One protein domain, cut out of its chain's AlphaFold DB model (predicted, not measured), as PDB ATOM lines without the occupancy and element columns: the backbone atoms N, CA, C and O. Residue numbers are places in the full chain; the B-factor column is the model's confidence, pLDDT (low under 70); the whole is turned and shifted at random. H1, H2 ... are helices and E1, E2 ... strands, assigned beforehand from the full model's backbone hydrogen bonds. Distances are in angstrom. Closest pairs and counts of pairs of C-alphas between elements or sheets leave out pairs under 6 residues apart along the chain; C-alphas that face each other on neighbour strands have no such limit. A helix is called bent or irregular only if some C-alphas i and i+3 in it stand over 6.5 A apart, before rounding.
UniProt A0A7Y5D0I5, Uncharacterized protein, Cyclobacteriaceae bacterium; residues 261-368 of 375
ATOM      1  N   ASP A 261      37.970 -21.944 -10.595       83.56
ATOM      2  CA  ASP A 261      39.027 -21.257 -11.342       83.56
ATOM      3  C   ASP A 261      38.577 -19.937 -11.979       83.56
ATOM      4  O   ASP A 261      39.379 -19.018 -12.138       83.56
ATOM      5  N   PHE A 262      37.284 -19.786 -12.271       87.06
ATOM      6  CA  PHE A 262      36.715 -18.580 -12.878       87.06
ATOM      7  C   PHE A 262      36.160 -17.582 -11.857       87.06
ATOM      8  O   PHE A 262      35.580 -16.557 -12.220       87.06
ATOM      9  N   ARG A 263      36.381 -17.827 -10.559       88.94
ATOM     10  CA  ARG A 263      35.910 -16.950  -9.480       88.94
ATOM     11  C   ARG A 263      36.376 -15.500  -9.646       88.94
ATOM     12  O   ARG A 263      35.579 -14.590  -9.425       88.94
ATOM     13  N   TYR A 264      37.641 -15.273 -10.004       90.06
ATOM     14  CA  TYR A 264      38.188 -13.916 -10.132       90.06
ATOM     15  C   TYR A 264      37.714 -13.213 -11.403       90.06
ATOM     16  O   TYR A 264      37.449 -12.011 -11.367       90.06
ATOM     17  N   LEU A 265      37.527 -13.964 -12.492       89.69
ATOM     18  CA  LEU A 265      36.885 -13.463 -13.703       89.69
ATOM     19  C   LEU A 265      35.478 -12.946 -13.377       89.69
ATOM     20  O   LEU A 265      35.180 -11.776 -13.609       89.69
ATOM     21  N   LYS A 266      34.652 -13.779 -12.730       87.75
ATOM     22  CA  LYS A 266      33.303 -13.411 -12.273       87.75
ATOM     23  C   LYS A 266      33.321 -12.167 -11.389       87.75
ATOM     24  O   LYS A 266      32.564 -11.228 -11.620       87.75
ATOM     25  N   GLN A 267      34.239 -12.125 -10.426       88.62
ATOM     26  CA  GLN A 267      34.401 -10.981  -9.536       88.62
ATOM     27  C   GLN A 267      34.675  -9.676 -10.302       88.62
ATOM     28  O   GLN A 267      34.179  -8.633  -9.895       88.62
ATOM     29  N   CYS A 268      35.414  -9.719 -11.414       89.94
ATOM     30  CA  CYS A 268      35.663  -8.544 -12.251       89.94
ATOM     31  C   CYS A 268      34.445  -8.118 -13.084       89.94
ATOM     32  O   CYS A 268      34.248  -6.925 -13.299       89.94
ATOM     33  N   PHE A 269      33.621  -9.064 -13.541       89.06
ATOM     34  CA  PHE A 269      32.359  -8.765 -14.234       89.06
ATOM     35  C   PHE A 269      31.275  -8.212 -13.295       89.06
ATOM     36  O   PHE A 269      30.419  -7.439 -13.725       89.06
ATOM     37  N   GLU A 270      31.317  -8.569 -12.012       89.00
ATOM     38  CA  GLU A 270      30.365  -8.101 -10.996       89.00
ATOM     39  C   GLU A 270      30.794  -6.787 -10.317       89.00
ATOM     40  O   GLU A 270      29.948  -6.053  -9.803       89.00
ATOM     41  N   ASP A 271      32.091  -6.465 -10.305       91.69
ATOM     42  CA  ASP A 271      32.622  -5.265  -9.649       91.69
ATOM     43  C   ASP A 271      32.217  -3.987 -10.399       91.69
ATOM     44  O   ASP A 271      32.598  -3.779 -11.547       91.69
ATOM     45  N   ASN A 272      31.482  -3.088  -9.740       91.12
ATOM     46  CA  ASN A 272      30.955  -1.865 -10.357       91.12
ATOM     47  C   ASN A 272      32.028  -0.937 -10.955       91.12
ATOM     48  O   ASN A 272      31.708  -0.151 -11.847       91.12
ATOM     49  N   VAL A 273      33.277  -1.002 -10.478       92.19
ATOM     50  CA  VAL A 273      34.381  -0.163 -10.975       92.19
ATOM     51  C   VAL A 273      35.022  -0.773 -12.224       92.19
ATOM     52  O   VAL A 273      35.429  -0.042 -13.128       92.19
ATOM     53  N   ILE A 274      35.095  -2.104 -12.290       91.31
ATOM     54  CA  ILE A 274      35.754  -2.846 -13.377       91.31
ATOM     55  C   ILE A 274      34.766  -3.165 -14.505       91.31
ATOM     56  O   ILE A 274      35.118  -3.052 -15.679       91.31
ATOM     57  N   ARG A 275      33.514  -3.489 -14.159       91.00
ATOM     58  CA  ARG A 275      32.444  -3.915 -15.073       91.00
ATOM     59  C   ARG A 275      32.290  -3.049 -16.326       91.00
ATOM     60  O   ARG A 275      32.141  -3.632 -17.396       91.00
ATOM     61  N   PRO A 276      32.349  -1.702 -16.276       92.25
ATOM     62  CA  PRO A 276      32.238  -0.882 -17.485       92.25
ATOM     63  C   PRO A 276      33.274  -1.216 -18.570       92.25
ATOM     64  O   PRO A 276      33.020  -0.967 -19.743       92.25
ATOM     65  N   TYR A 277      34.415  -1.791 -18.184       90.62
ATOM     66  CA  TYR A 277      35.511  -2.156 -19.081       90.62
ATOM     67  C   TYR A 277      35.487  -3.629 -19.499       90.62
ATOM     68  O   TYR A 277      36.151  -3.991 -20.462       90.62
ATOM     69  N   THR A 278      34.748  -4.485 -18.787       89.19
ATOM     70  CA  THR A 278      34.650  -5.919 -19.096       89.19
ATOM     71  C   THR A 278      33.337  -6.278 -19.782       89.19
ATOM     72  O   THR A 278      33.297  -7.265 -20.499       89.19
ATOM     73  N   ASN A 279      32.275  -5.476 -19.640       85.62
ATOM     74  CA  ASN A 279      30.921  -5.830 -20.084       85.62
ATOM     75  C   ASN A 279      30.786  -6.146 -21.584       85.62
ATOM     76  O   ASN A 279      29.887  -6.887 -21.952       85.62
ATOM     77  N   LEU A 280      31.664  -5.617 -22.441       86.19
ATOM     78  CA  LEU A 280      31.682  -5.950 -23.874       86.19
ATOM     79  C   LEU A 280      32.116  -7.397 -24.155       86.19
ATOM     80  O   LEU A 280      31.859  -7.903 -25.239       86.19
ATOM     81  N   HIS A 281      32.738  -8.051 -23.175       87.12
ATOM     82  CA  HIS A 281      33.318  -9.390 -23.273       87.12
ATOM     83  C   HIS A 281      32.600 -10.407 -22.369       87.12
ATOM     84  O   HIS A 281      33.102 -11.501 -22.141       87.12
ATOM     85  N   ASN A 282      31.441 -10.056 -21.801       81.19
ATOM     86  CA  ASN A 282      30.711 -10.900 -20.840       81.19
ATOM     87  C   ASN A 282      30.136 -12.190 -21.450       81.19
ATOM     88  O   ASN A 282      29.861 -13.138 -20.719       81.19
ATOM     89  N   GLU A 283      29.962 -12.220 -22.769       80.69
ATOM     90  CA  GLU A 283      29.487 -13.377 -23.523       80.69
ATOM     91  C   GLU A 283      30.619 -14.142 -24.227       80.69
ATOM     92  O   GLU A 283      30.344 -15.042 -25.020       80.69
ATOM     93  N   GLU A 284      31.881 -13.778 -24.019       86.94
ATOM     94  CA  GLU A 284      33.004 -14.462 -24.665       86.94
ATOM     95  C   GLU A 284      33.392 -15.736 -23.905       86.94
ATOM     96  O   GLU A 284      33.206 -15.850 -22.689       86.94
ATOM     97  N   ILE A 285      33.937 -16.711 -24.631       84.81
ATOM     98  CA  ILE A 285      34.507 -17.917 -24.026       84.81
ATOM     99  C   ILE A 285      35.938 -17.613 -23.567       84.81
ATOM    100  O   ILE A 285      36.735 -17.060 -24.321       84.81
ATOM    101  N   PHE A 286      36.282 -17.996 -22.335       87.75
ATOM    102  CA  PHE A 286      37.591 -17.735 -21.735       87.75
ATOM    103  C   PHE A 286      38.357 -19.019 -21.423       87.75
ATOM    104  O   PHE A 286      37.840 -19.947 -20.805       87.75
ATOM    105  N   THR A 287      39.641 -19.038 -21.761       88.44
ATOM    106  CA  THR A 287      40.597 -20.035 -21.264       88.44
ATOM    107  C   THR A 287      41.316 -19.501 -20.031       88.44
ATOM    108  O   THR A 287      41.501 -18.293 -19.900       88.44
ATOM    109  N   TYR A 288      41.713 -20.386 -19.116       90.12
ATOM    110  CA  TYR A 288      42.306 -20.020 -17.829       90.12
ATOM    111  C   TYR A 288      43.718 -20.585 -17.672       90.12
ATOM    112  O   TYR A 288      43.957 -21.765 -17.933       90.12
ATOM    113  N   ARG A 289      44.637 -19.750 -17.180       92.06
ATOM    114  CA  ARG A 289      45.968 -20.152 -16.722       92.06
ATOM    115  C   ARG A 289      46.220 -19.612 -15.319       92.06
ATOM    116  O   ARG A 289      45.877 -18.469 -15.019       92.06
ATOM    117  N   LYS A 290      46.861 -20.425 -14.480       92.75
ATOM    118  CA  LYS A 290      47.308 -20.031 -13.147       92.75
ATOM    119  C   LYS A 290      48.810 -20.202 -13.018       92.75
ATOM    120  O   LYS A 290      49.300 -21.306 -13.226       92.75
ATOM    121  N   ASP A 291      49.477 -19.149 -12.567       91.69
ATOM    122  CA  ASP A 291      50.900 -19.165 -12.234       91.69
ATOM    123  C   ASP A 291      51.088 -18.661 -10.792       91.69
ATOM    124  O   ASP A 291      50.335 -17.808 -10.317       91.69
ATOM    125  N   THR A 292      52.069 -19.199 -10.068       91.31
ATOM    126  CA  THR A 292      52.404 -18.755  -8.706       91.31
ATOM    127  C   THR A 292      53.896 -18.487  -8.623       91.31
ATOM    128  O   THR A 292      54.703 -19.364  -8.922       91.31
ATOM    129  N   GLU A 293      54.254 -17.297  -8.159       91.06
ATOM    130  CA  GLU A 293      55.630 -16.865  -7.938       91.06
ATOM    131  C   GLU A 293      55.832 -16.577  -6.448       91.06
ATOM    132  O   GLU A 293      54.912 -16.176  -5.730       91.06
ATOM    133  N   THR A 294      57.024 -16.861  -5.928       88.31
ATOM    134  CA  THR A 294      57.354 -16.622  -4.519       88.31
ATOM    135  C   THR A 294      58.760 -16.064  -4.415       88.31
ATOM    136  O   THR A 294      59.718 -16.732  -4.793       88.31
ATOM    137  N   GLU A 295      58.882 -14.861  -3.862       88.50
ATOM    138  CA  GLU A 295      60.151 -14.153  -3.720       88.50
ATOM    139  C   GLU A 295      60.169 -13.368  -2.401       88.50
ATOM    140  O   GLU A 295      59.205 -12.685  -2.071       88.50
ATOM    141  N   ASN A 296      61.256 -13.461  -1.623       83.88
ATOM    142  CA  ASN A 296      61.457 -12.688  -0.384       83.88
ATOM    143  C   ASN A 296      60.259 -12.719   0.599       83.88
ATOM    144  O   ASN A 296      59.855 -11.691   1.139       83.88
ATOM    145  N   ASP A 297      59.680 -13.907   0.815       87.31
ATOM    146  CA  ASP A 297      58.462 -14.153   1.613       87.31
ATOM    147  C   ASP A 297      57.167 -13.506   1.077       87.31
ATOM    148  O   ASP A 297      56.125 -13.585   1.731       87.31
ATOM    149  N   PHE A 298      57.179 -12.926  -0.121       89.62
ATOM    150  CA  PHE A 298      55.974 -12.541  -0.851       89.62
ATOM    151  C   PHE A 298      55.542 -13.660  -1.791       89.62
ATOM    152  O   PHE A 298      56.369 -14.339  -2.395       89.62
ATOM    153  N   VAL A 299      54.232 -13.860  -1.896       91.12
ATOM    154  CA  VAL A 299      53.617 -14.830  -2.803       91.12
ATOM    155  C   VAL A 299      52.687 -14.077  -3.733       91.12
ATOM    156  O   VAL A 299      51.777 -13.376  -3.281       91.12
ATOM    157  N   GLU A 300      52.908 -14.265  -5.025       93.50
ATOM    158  CA  GLU A 300      52.106 -13.699  -6.094       93.50
ATOM    159  C   GLU A 300      51.388 -14.835  -6.819       93.50
ATOM    160  O   GLU A 300      52.027 -15.752  -7.327       93.50
ATOM    161  N   ASN A 301      50.055 -14.812  -6.858       92.25
ATOM    162  CA  ASN A 301      49.288 -15.758  -7.670       92.25
ATOM    163  C   ASN A 301      48.628 -15.019  -8.820       92.25
ATOM    164  O   ASN A 301      47.779 -14.152  -8.597       92.25
ATOM    165  N   TRP A 302      48.997 -15.401 -10.030       94.00
ATOM    166  CA  TRP A 302      48.479 -14.888 -11.280       94.00
ATOM    167  C   TRP A 302      47.348 -15.782 -11.775       94.00
ATOM    168  O   TRP A 302      47.512 -16.992 -11.916       94.00
ATOM    169  N   HIS A 303      46.206 -15.171 -12.060       94.56
ATOM    170  CA  HIS A 303      45.057 -15.792 -12.705       94.56
ATOM    171  C   HIS A 303      44.832 -15.069 -14.026       94.56
ATOM    172  O   HIS A 303      44.470 -13.892 -14.031       94.56
ATOM    173  N   VAL A 304      45.095 -15.749 -15.135       93.44
ATOM    174  CA  VAL A 304      45.039 -15.160 -16.472       93.44
ATOM    175  C   VAL A 304      43.902 -15.788 -17.257       93.44
ATOM    176  O   VAL A 304      43.816 -17.014 -17.347       93.44
ATOM    177  N   TYR A 305      43.043 -14.943 -17.819       93.44
ATOM    178  CA  TYR A 305      41.897 -15.342 -18.623       93.44
ATOM    179  C   TYR A 305      42.039 -14.782 -20.037       93.44
ATOM    180  O   TYR A 305      42.096 -13.563 -20.201       93.44
ATOM    181  N   TYR A 306      42.068 -15.655 -21.046       92.25
ATOM    182  CA  TYR A 306      42.162 -15.267 -22.459       92.25
ATOM    183  C   TYR A 306      40.852 -15.559 -23.173       92.25
ATOM    184  O   TYR A 306      40.380 -16.697 -23.114       92.25
ATOM    185  N   SER A 307      40.302 -14.572 -23.875       90.56
ATOM    186  CA  SER A 307      39.159 -14.801 -24.757       90.56
ATOM    187  C   SER A 307      39.545 -15.695 -25.941       90.56
ATOM    188  O   SER A 307      40.630 -15.552 -26.504       90.56
ATOM    189  N   THR A 308      38.667 -16.615 -26.340       87.44
ATOM    190  CA  THR A 308      38.804 -17.362 -27.603       87.44
ATOM    191  C   THR A 308      38.175 -16.635 -28.787       87.44
ATOM    192  O   THR A 308      38.443 -16.992 -29.934       87.44
ATOM    193  N   ASP A 309      37.335 -15.634 -28.515       84.44
ATOM    194  CA  ASP A 309      36.543 -14.914 -29.515       84.44
ATOM    195  C   ASP A 309      37.177 -13.565 -29.895       84.44
ATOM    196  O   ASP A 309      36.909 -13.029 -30.973       84.44
ATOM    197  N   SER A 310      38.043 -13.022 -29.035       88.44
ATOM    198  CA  SER A 310      38.704 -11.729 -29.218       88.44
ATOM    199  C   SER A 310      40.160 -11.745 -28.725       88.44
ATOM    200  O   SER A 310      40.680 -12.770 -28.295       88.44
ATOM    201  N   GLN A 311      40.849 -10.601 -28.805       90.75
ATOM    202  CA  GLN A 311      42.204 -10.435 -28.252       90.75
ATOM    203  C   GLN A 311      42.190  -9.932 -26.798       90.75
ATOM    204  O   GLN A 311      43.227  -9.508 -26.282       90.75
ATOM    205  N   PHE A 312      41.031  -9.972 -26.139       93.62
ATOM    206  CA  PHE A 312      40.865  -9.529 -24.765       93.62
ATOM    207  C   PHE A 312      41.496 -10.506 -23.762       93.62
ATOM    208  O   PHE A 312      41.312 -11.725 -23.835       93.62
ATOM    209  N   GLU A 313      42.218  -9.952 -22.791       93.81
ATOM    210  CA  GLU A 313      42.865 -10.690 -21.707       93.81
ATOM    211  C   GLU A 313      42.597  -9.993 -20.364       93.81
ATOM    212  O   GLU A 313      42.734  -8.772 -20.231       93.81
ATOM    213  N   LEU A 314      42.255 -10.784 -19.346       94.44
ATOM    214  CA  LEU A 314      42.135 -10.331 -17.963       94.44
ATOM    215  C   LEU A 314      43.200 -11.008 -17.107       94.44
ATOM    216  O   LEU A 314      43.198 -12.227 -16.946       94.44
ATOM    217  N   LEU A 315      44.074 -10.207 -16.503       94.69
ATOM    218  CA  LEU A 315      45.065 -10.670 -15.540       94.69
ATOM    219  C   LEU A 315      44.629 -10.247 -14.145       94.69
ATOM    220  O   LEU A 315      44.463  -9.059 -13.874       94.69
ATOM    221  N   TYR A 316      44.472 -11.215 -13.253       95.12
ATOM    222  CA  TYR A 316      44.150 -11.001 -11.852       95.12
ATOM    223  C   TYR A 316      45.277 -11.564 -10.990       95.12
ATOM    224  O   TYR A 316      45.420 -12.774 -10.824       95.12
ATOM    225  N   LYS A 317      46.093 -10.676 -10.437       94.81
ATOM    226  CA  LYS A 317      47.243 -11.011  -9.602       94.81
ATOM    227  C   LYS A 317      46.892 -10.779  -8.142       94.81
ATOM    228  O   LYS A 317      46.594  -9.656  -7.759       94.81
ATOM    229  N   THR A 318      46.948 -11.804  -7.303       93.25
ATOM    230  CA  THR A 318      46.871 -11.637  -5.843       93.25
ATOM    231  C   THR A 318      48.265 -11.591  -5.252       93.25
ATOM    232  O   THR A 318      49.104 -12.411  -5.608       93.25
ATOM    233  N   VAL A 319      48.502 -10.652  -4.341       92.75
ATOM    234  CA  VAL A 319      49.781 -10.483  -3.651       92.75
ATOM    235  C   VAL A 319      49.557 -10.652  -2.156       92.75
ATOM    236  O   VAL A 319      48.662 -10.035  -1.565       92.75
ATOM    237  N   GLY A 320      50.383 -11.478  -1.527       92.06
ATOM    238  CA  GLY A 320      50.384 -11.667  -0.085       92.06
ATOM    239  C   GLY A 320      51.779 -11.861   0.482       92.06
ATOM    240  O   GLY A 320      52.743 -12.051  -0.253       92.06
ATOM    241  N   LYS A 321      51.877 -11.808   1.809       92.25
ATOM    242  CA  LYS A 321      53.112 -12.038   2.560       92.25
ATOM    243  C   LYS A 321      52.973 -13.281   3.428       92.25
ATOM    244  O   LYS A 321      51.946 -13.480   4.075       92.25
ATOM    245  N   LEU A 322      54.009 -14.104   3.453       89.06
ATOM    246  CA  LEU A 322      54.130 -15.241   4.348       89.06
ATOM    247  C   LEU A 322      54.676 -14.756   5.688       89.06
ATOM    248  O   LEU A 322      55.860 -14.461   5.823       89.06
ATOM    249  N   GLU A 323      53.807 -14.668   6.692       87.50
ATOM    250  CA  GLU A 323      54.210 -14.293   8.045       87.50
ATOM    251  C   GLU A 323      54.440 -15.561   8.890       87.50
ATOM    252  O   GLU A 323      53.621 -16.488   8.860       87.50
ATOM    253  N   PRO A 324      55.558 -15.657   9.633       82.00
ATOM    254  CA  PRO A 324      55.780 -16.767  10.545       82.00
ATOM    255  C   PRO A 324      54.802 -16.665  11.716       82.00
ATOM    256  O   PRO A 324      54.810 -15.694  12.471       82.00
ATOM    257  N   LYS A 325      53.975 -17.692  11.895       83.75
ATOM    258  CA  LYS A 325      53.038 -17.808  13.011       83.75
ATOM    259  C   LYS A 325      53.377 -19.030  13.842       83.75
ATOM    260  O   LYS A 325      53.502 -20.142  13.326       83.75
ATOM    261  N   GLN A 326      53.527 -18.820  15.144       80.31
ATOM    262  CA  GLN A 326      53.729 -19.908  16.085       80.31
ATOM    263  C   GLN A 326      52.404 -20.653  16.262       80.31
ATOM    264  O   GLN A 326      51.397 -20.078  16.669       80.31
ATOM    265  N   VAL A 327      52.398 -21.933  15.914       82.75
ATOM    266  CA  VAL A 327      51.265 -22.840  16.084       82.75
ATOM    267  C   VAL A 327      51.685 -23.994  16.983       82.75
ATOM    268  O   VAL A 327      52.780 -24.539  16.841       82.75
ATOM    269  N   TYR A 328      50.816 -24.372  17.916       76.81
ATOM    270  CA  TYR A 328      51.046 -25.512  18.799       76.81
ATOM    271  C   TYR A 328      50.408 -26.754  18.185       76.81
ATOM    272  O   TYR A 328      49.193 -26.811  18.009       76.81
ATOM    273  N   ILE A 329      51.229 -27.744  17.843       76.06
ATOM    274  CA  ILE A 329      50.768 -29.041  17.335       76.06
ATOM    275  C   ILE A 329      51.292 -30.101  18.302       76.06
ATOM    276  O   ILE A 329      52.502 -30.214  18.495       76.06
ATOM    277  N   ASN A 330      50.385 -30.853  18.930       76.25
ATOM    278  CA  ASN A 330      50.698 -31.885  19.928       76.25
ATOM    279  C   ASN A 330      51.583 -31.382  21.090       76.25
ATOM    280  O   ASN A 330      52.502 -32.074  21.515       76.25
ATOM    281  N   GLY A 331      51.345 -30.159  21.575       71.94
ATOM    282  CA  GLY A 331      52.083 -29.572  22.705       71.94
ATOM    283  C   GLY A 331      53.433 -28.930  22.356       71.94
ATOM    284  O   GLY A 331      54.010 -28.258  23.204       71.94
ATOM    285  N   TYR A 332      53.911 -29.050  21.112       67.19
ATOM    286  CA  TYR A 332      55.156 -28.420  20.656       67.19
ATOM    287  C   TYR A 332      54.878 -27.168  19.821       67.19
ATOM    288  O   TYR A 332      54.042 -27.186  18.913       67.19
ATOM    289  N   ALA A 333      55.621 -26.091  20.090       74.81
ATOM    290  CA  ALA A 333      55.602 -24.893  19.262       74.81
ATOM    291  C   ALA A 333      56.301 -25.151  17.919       74.81
ATOM    292  O   ALA A 333      57.476 -25.515  17.876       74.81
ATOM    293  N   ARG A 334      55.592 -24.922  16.814       79.50
ATOM    294  CA  ARG A 334      56.136 -24.935  15.452       79.50
ATOM    295  C   ARG A 334      55.885 -23.589  14.789       79.50
ATOM    296  O   ARG A 334      54.839 -22.984  14.991       79.50
ATOM    297  N   ILE A 335      56.824 -23.130  13.968       77.94
ATOM    298  CA  ILE A 335      56.622 -21.946  13.128       77.94
ATOM    299  C   ILE A 335      55.997 -22.417  11.815       77.94
ATOM    300  O   ILE A 335      56.621 -23.164  11.062       77.94
ATOM    301  N   LYS A 336      54.759 -22.000  11.542       83.06
ATOM    302  CA  LYS A 336      54.088 -22.206  10.255       83.06
ATOM    303  C   LYS A 336      53.991 -20.862   9.545       83.06
ATOM    304  O   LYS A 336      53.572 -19.880  10.147       83.06
ATOM    305  N   LYS A 337      54.367 -20.816   8.268       81.25
ATOM    306  CA  LYS A 337      54.139 -19.636   7.430       81.25
ATOM    307  C   LYS A 337      52.641 -19.542   7.115       81.25
ATOM    308  O   LYS A 337      52.079 -20.472   6.537       81.25
ATOM    309  N   GLU A 338      51.989 -18.466   7.543       85.12
ATOM    310  CA  GLU A 338      50.590 -18.162   7.229       85.12
ATOM    311  C   GLU A 338      50.547 -17.111   6.114       85.12
ATOM    312  O   GLU A 338      51.294 -16.134   6.142       85.12
ATOM    313  N   TYR A 339      49.697 -17.328   5.108       84.50
ATOM    314  CA  TYR A 339      49.521 -16.375   4.016       84.50
ATOM    315  C   TYR A 339      48.624 -15.224   4.466       84.50
ATOM    316  O   TYR A 339      47.452 -15.424   4.788       84.50
ATOM    317  N   LYS A 340      49.166 -14.010   4.428       89.62
ATOM    318  CA  LYS A 340      48.432 -12.775   4.669       89.62
ATOM    319  C   LYS A 340      48.233 -12.039   3.356       89.62
ATOM    320  O   LYS A 340      49.187 -11.540   2.763       89.62
ATOM    321  N   TYR A 341      46.982 -11.968   2.912       90.50
ATOM    322  CA  TYR A 341      46.602 -11.199   1.731       90.50
ATOM    323  C   TYR A 341      46.921  -9.713   1.930       90.50
ATOM    324  O   TYR A 341      46.579  -9.142   2.967       90.50
ATOM    325  N   LEU A 342      47.543  -9.088   0.930       92.12
ATOM    326  CA  LEU A 342      47.830  -7.657   0.932       92.12
ATOM    327  C   LEU A 342      46.876  -6.921  -0.009       92.12
ATOM    328  O   LEU A 342      46.110  -6.063   0.427       92.12
ATOM    329  N   PHE A 343      46.907  -7.262  -1.294       93.31
ATOM    330  CA  PHE A 343      46.077  -6.648  -2.327       93.31
ATOM    331  C   PHE A 343      45.996  -7.548  -3.564       93.31
ATOM    332  O   PHE A 343      46.652  -8.585  -3.646       93.31
ATOM    333  N   ALA A 344      45.183  -7.136  -4.531       93.75
ATOM    334  CA  ALA A 344      45.163  -7.703  -5.865       93.75
ATOM    335  C   ALA A 344      45.357  -6.602  -6.907       93.75
ATOM    336  O   ALA A 344      44.885  -5.478  -6.726       93.75
ATOM    337  N   GLU A 345      46.047  -6.935  -7.987       94.88
ATOM    338  CA  GLU A 345      46.214  -6.104  -9.172       94.88
ATOM    339  C   GLU A 345      45.435  -6.735 -10.312       94.88
ATOM    340  O   GLU A 345      45.495  -7.944 -10.532       94.88
ATOM    341  N   ILE A 346      44.674  -5.912 -11.020       95.75
ATOM    342  CA  ILE A 346      43.801  -6.363 -12.096       95.75
ATOM    343  C   ILE A 346      44.181  -5.569 -13.328       95.75
ATOM    344  O   ILE A 346      44.137  -4.339 -13.309       95.75
ATOM    345  N   VAL A 347      44.575  -6.259 -14.388       94.44
ATOM    346  CA  VAL A 347      45.000  -5.644 -15.642       94.44
ATOM    347  C   VAL A 347      44.110  -6.170 -16.752       94.44
ATOM    348  O   VAL A 347      44.041  -7.374 -16.978       94.44
ATOM    349  N   LEU A 348      43.432  -5.253 -17.434       93.69
ATOM    350  CA  LEU A 348      42.655  -5.554 -18.630       93.69
ATOM    351  C   LEU A 348      43.493  -5.197 -19.849       93.69
ATOM    352  O   LEU A 348      44.038  -4.088 -19.914       93.69
ATOM    353  N   ARG A 349      43.601  -6.113 -20.807       92.94
ATOM    354  CA  ARG A 349      44.365  -5.913 -22.036       92.94
ATOM    355  C   ARG A 349      43.531  -6.229 -23.263       92.94
ATOM    356  O   ARG A 349      42.668  -7.096 -23.233       92.94
ATOM    357  N   ASP A 350      43.858  -5.531 -24.338       88.50
ATOM    358  CA  ASP A 350      43.503  -5.906 -25.698       88.50
ATOM    359  C   ASP A 350      44.816  -6.133 -26.452       88.50
ATOM    360  O   ASP A 350      45.616  -5.205 -26.651       88.50
ATOM    361  N   LYS A 351      45.092  -7.395 -26.783       82.88
ATOM    362  CA  LYS A 351      46.348  -7.853 -27.379       82.88
ATOM    363  C   LYS A 351      47.569  -7.532 -26.501       82.88
ATOM    364  O   LYS A 351      47.846  -8.227 -25.533       82.88
ATOM    365  N   PHE A 352      48.309  -6.470 -26.829       77.56
ATOM    366  CA  PHE A 352      49.495  -6.006 -26.093       77.56
ATOM    367  C   PHE A 352      49.274  -4.662 -25.393       77.56
ATOM    368  O   PHE A 352      50.171  -4.151 -24.723       77.56
ATOM    369  N   ARG A 353      48.090  -4.061 -25.554       87.19
ATOM    370  CA  ARG A 353      47.772  -2.759 -24.983       87.19
ATOM    371  C   ARG A 353      47.017  -2.949 -23.678       87.19
ATOM    372  O   ARG A 353      45.991  -3.616 -23.636       87.19
ATOM    373  N   THR A 354      47.506  -2.318 -22.614       89.94
ATOM    374  CA  THR A 354      46.734  -2.223 -21.373       89.94
ATOM    375  C   THR A 354      45.585  -1.240 -21.583       89.94
ATOM    376  O   THR A 354      45.818  -0.102 -21.980       89.94
ATOM    377  N   ILE A 355      44.356  -1.697 -21.350       88.75
ATOM    378  CA  ILE A 355      43.141  -0.875 -21.383       88.75
ATOM    379  C   ILE A 355      43.007  -0.129 -20.056       88.75
ATOM    380  O   ILE A 355      42.671   1.052 -20.017       88.75
ATOM    381  N   CYS A 356      43.212  -0.851 -18.951       91.06
ATOM    382  CA  CYS A 356      43.059  -0.317 -17.608       91.06
ATOM    383  C   CYS A 356      43.790  -1.186 -16.580       91.06
ATOM    384  O   CYS A 356      43.891  -2.406 -16.740       91.06
ATOM    385  N   LYS A 357      44.248  -0.554 -15.493       94.62
ATOM    386  CA  LYS A 357      44.776  -1.219 -14.301       94.62
ATOM    387  C   LYS A 357      43.948  -0.841 -13.079       94.62
ATOM    388  O   LYS A 357      43.589   0.322 -12.893       94.62
ATOM    389  N   PHE A 358      43.688  -1.813 -12.220       94.75
ATOM    390  CA  PHE A 358      43.002  -1.617 -10.953       94.75
ATOM    391  C   PHE A 358      43.802  -2.242  -9.822       94.75
ATOM    392  O   PHE A 358      44.520  -3.224 -10.012       94.75
ATOM    393  N   LYS A 359      43.626  -1.686  -8.628       94.56
ATOM    394  CA  LYS A 359      44.143  -2.251  -7.388       94.56
ATOM    395  C   LYS A 359      42.983  -2.482  -6.435       94.56
ATOM    396  O   LYS A 359      42.164  -1.590  -6.219       94.56
ATOM    397  N   ARG A 360      42.914  -3.684  -5.870       91.31
ATOM    398  CA  ARG A 360      41.874  -4.097  -4.932       91.31
ATOM    399  C   ARG A 360      42.468  -4.438  -3.573       91.31
ATOM    400  O   ARG A 360      43.258  -5.371  -3.448       91.31
ATOM    401  N   GLN A 361      42.028  -3.742  -2.533       91.75
ATOM    402  CA  GLN A 361      42.452  -3.972  -1.151       91.75
ATOM    403  C   GLN A 361      41.231  -3.927  -0.231       91.75
ATOM    404  O   GLN A 361      40.413  -3.020  -0.338       91.75
ATOM    405  N   ASN A 362      41.081  -4.917   0.654       80.06
ATOM    406  CA  ASN A 362      39.967  -4.998   1.614       80.06
ATOM    407  C   ASN A 362      38.578  -4.767   0.978       80.06
ATOM    408  O   ASN A 362      37.767  -4.006   1.492       80.06
ATOM    409  N   SER A 363      38.323  -5.412  -0.167       79.94
ATOM    410  CA  SER A 363      37.090  -5.287  -0.972       79.94
ATOM    411  C   SER A 363      36.843  -3.937  -1.654       79.94
ATOM    412  O   SER A 363      35.874  -3.831  -2.400       79.94
ATOM    413  N   VAL A 364      37.722  -2.952  -1.479       88.06
ATOM    414  CA  VAL A 364      37.680  -1.686  -2.214       88.06
ATOM    415  C   VAL A 364      38.530  -1.817  -3.472       88.06
ATOM    416  O   VAL A 364      39.703  -2.184  -3.393       88.06
ATOM    417  N   THR A 365      37.938  -1.514  -4.625       91.69
ATOM    418  CA  THR A 365      38.614  -1.497  -5.926       91.69
ATOM    419  C   THR A 365      38.795  -0.055  -6.375       91.69
ATOM    420  O   THR A 365      37.835   0.711  -6.415       91.69
ATOM    421  N   VAL A 366      40.019   0.318  -6.742       92.12
ATOM    422  CA  VAL A 366      40.337   1.637  -7.297       92.12
ATOM    423  C   VAL A 366      41.032   1.494  -8.643       92.12
ATOM    424  O   VAL A 366      41.862   0.603  -8.837       92.12
ATOM    425  N   LYS A 367      40.695   2.377  -9.584       90.50
ATOM    426  CA  LYS A 367      41.422   2.504 -10.849       90.50
ATOM    427  C   LYS A 367      42.777   3.152 -10.569       90.50
ATOM    428  O   LYS A 367      42.835   4.197  -9.926       90.50
ATOM    429  N   VAL A 368      43.853   2.525 -11.031       88.88
ATOM    430  CA  VAL A 368      45.208   3.070 -10.912       88.88
ATOM    431  C   VAL A 368      45.403   4.060 -12.058       88.88
ATOM    432  O   VAL A 368      45.122   3.724 -13.210       88.88
TER     433      VAL A 368
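Overview. This is residues 261 to 368 of the 375 residues of an uncharacterized protein of Cyclobacteriaceae bacterium (UniProt A0A7Y5D0I5). A twisted wall of six antiparallel strands has two short helices over one face and its other face bare. The long hairpin E3 and E4 reaches past the other strands as a two-stranded arm, residues 322 to 339, which makes the length. The 108 printed residues run H1, H2, then E1 to E6 in sheet order, a meander, each strand the antiparallel neighbour of the one before; the class is mostly strand. The whole is loose, with a radius of gyration of the C-alphas of 16.9 A and spans of 56 by 25 by 23 A.

Along the chain. Find E3, residues 312 to 329, 47.4 A long, from C-alpha 312 at (40.865, -9.529, -24.765). It bends by 74 degrees at residue 326. E4, residues 332 to 350, returns over 52.8 A. Look for E2, 298 to 307, 29.3 A, neighbour of E3; E1, 286 to 295, 29.1 A, neighbour of E2; E5, 353 to 361, 24.4 A, neighbour of E4; and E6, 364 to 367, neighbour of E5, its C-alpha 367 at (41.422, 2.504, -10.849). H1, 261 to 270, and H2, 275 to 281, are irregular: C-alphas 261 and 264 are 7.5 A apart, 277 and 280 7.2 A.

Arrangement. Between E3 and E4, N 325 and O 336 are within hydrogen-bond range at 2.8 A. So are N 303 and O 316 between E2 and E3, 2.8 A, and N 346 and O 358 between E4 and E5, 2.9 A. H1 is on the sheet at a height of 8.3 A; its closest C-alphas to E3 are Tyr 264 and Tyr 316, 6.9 A. H2, on the same face, has a height of 9.3 A. The helices touch only at the corner, Phe 269 to Arg 275, C-alphas 4.9 A apart. Within range are 5 of 6 O i to N i+4 pairs in H1, but 1 of 3 in H2, beside 2 of 4 O i to N i+3 pairs.

Size, cuts and confidence. The farthest C-alphas, Ser 310 and Gly 331, are 56.5 A apart. The printed part has no cut, and its links are tight. Mean pLDDT of the printed part is 88.4; residue 332 is under 70.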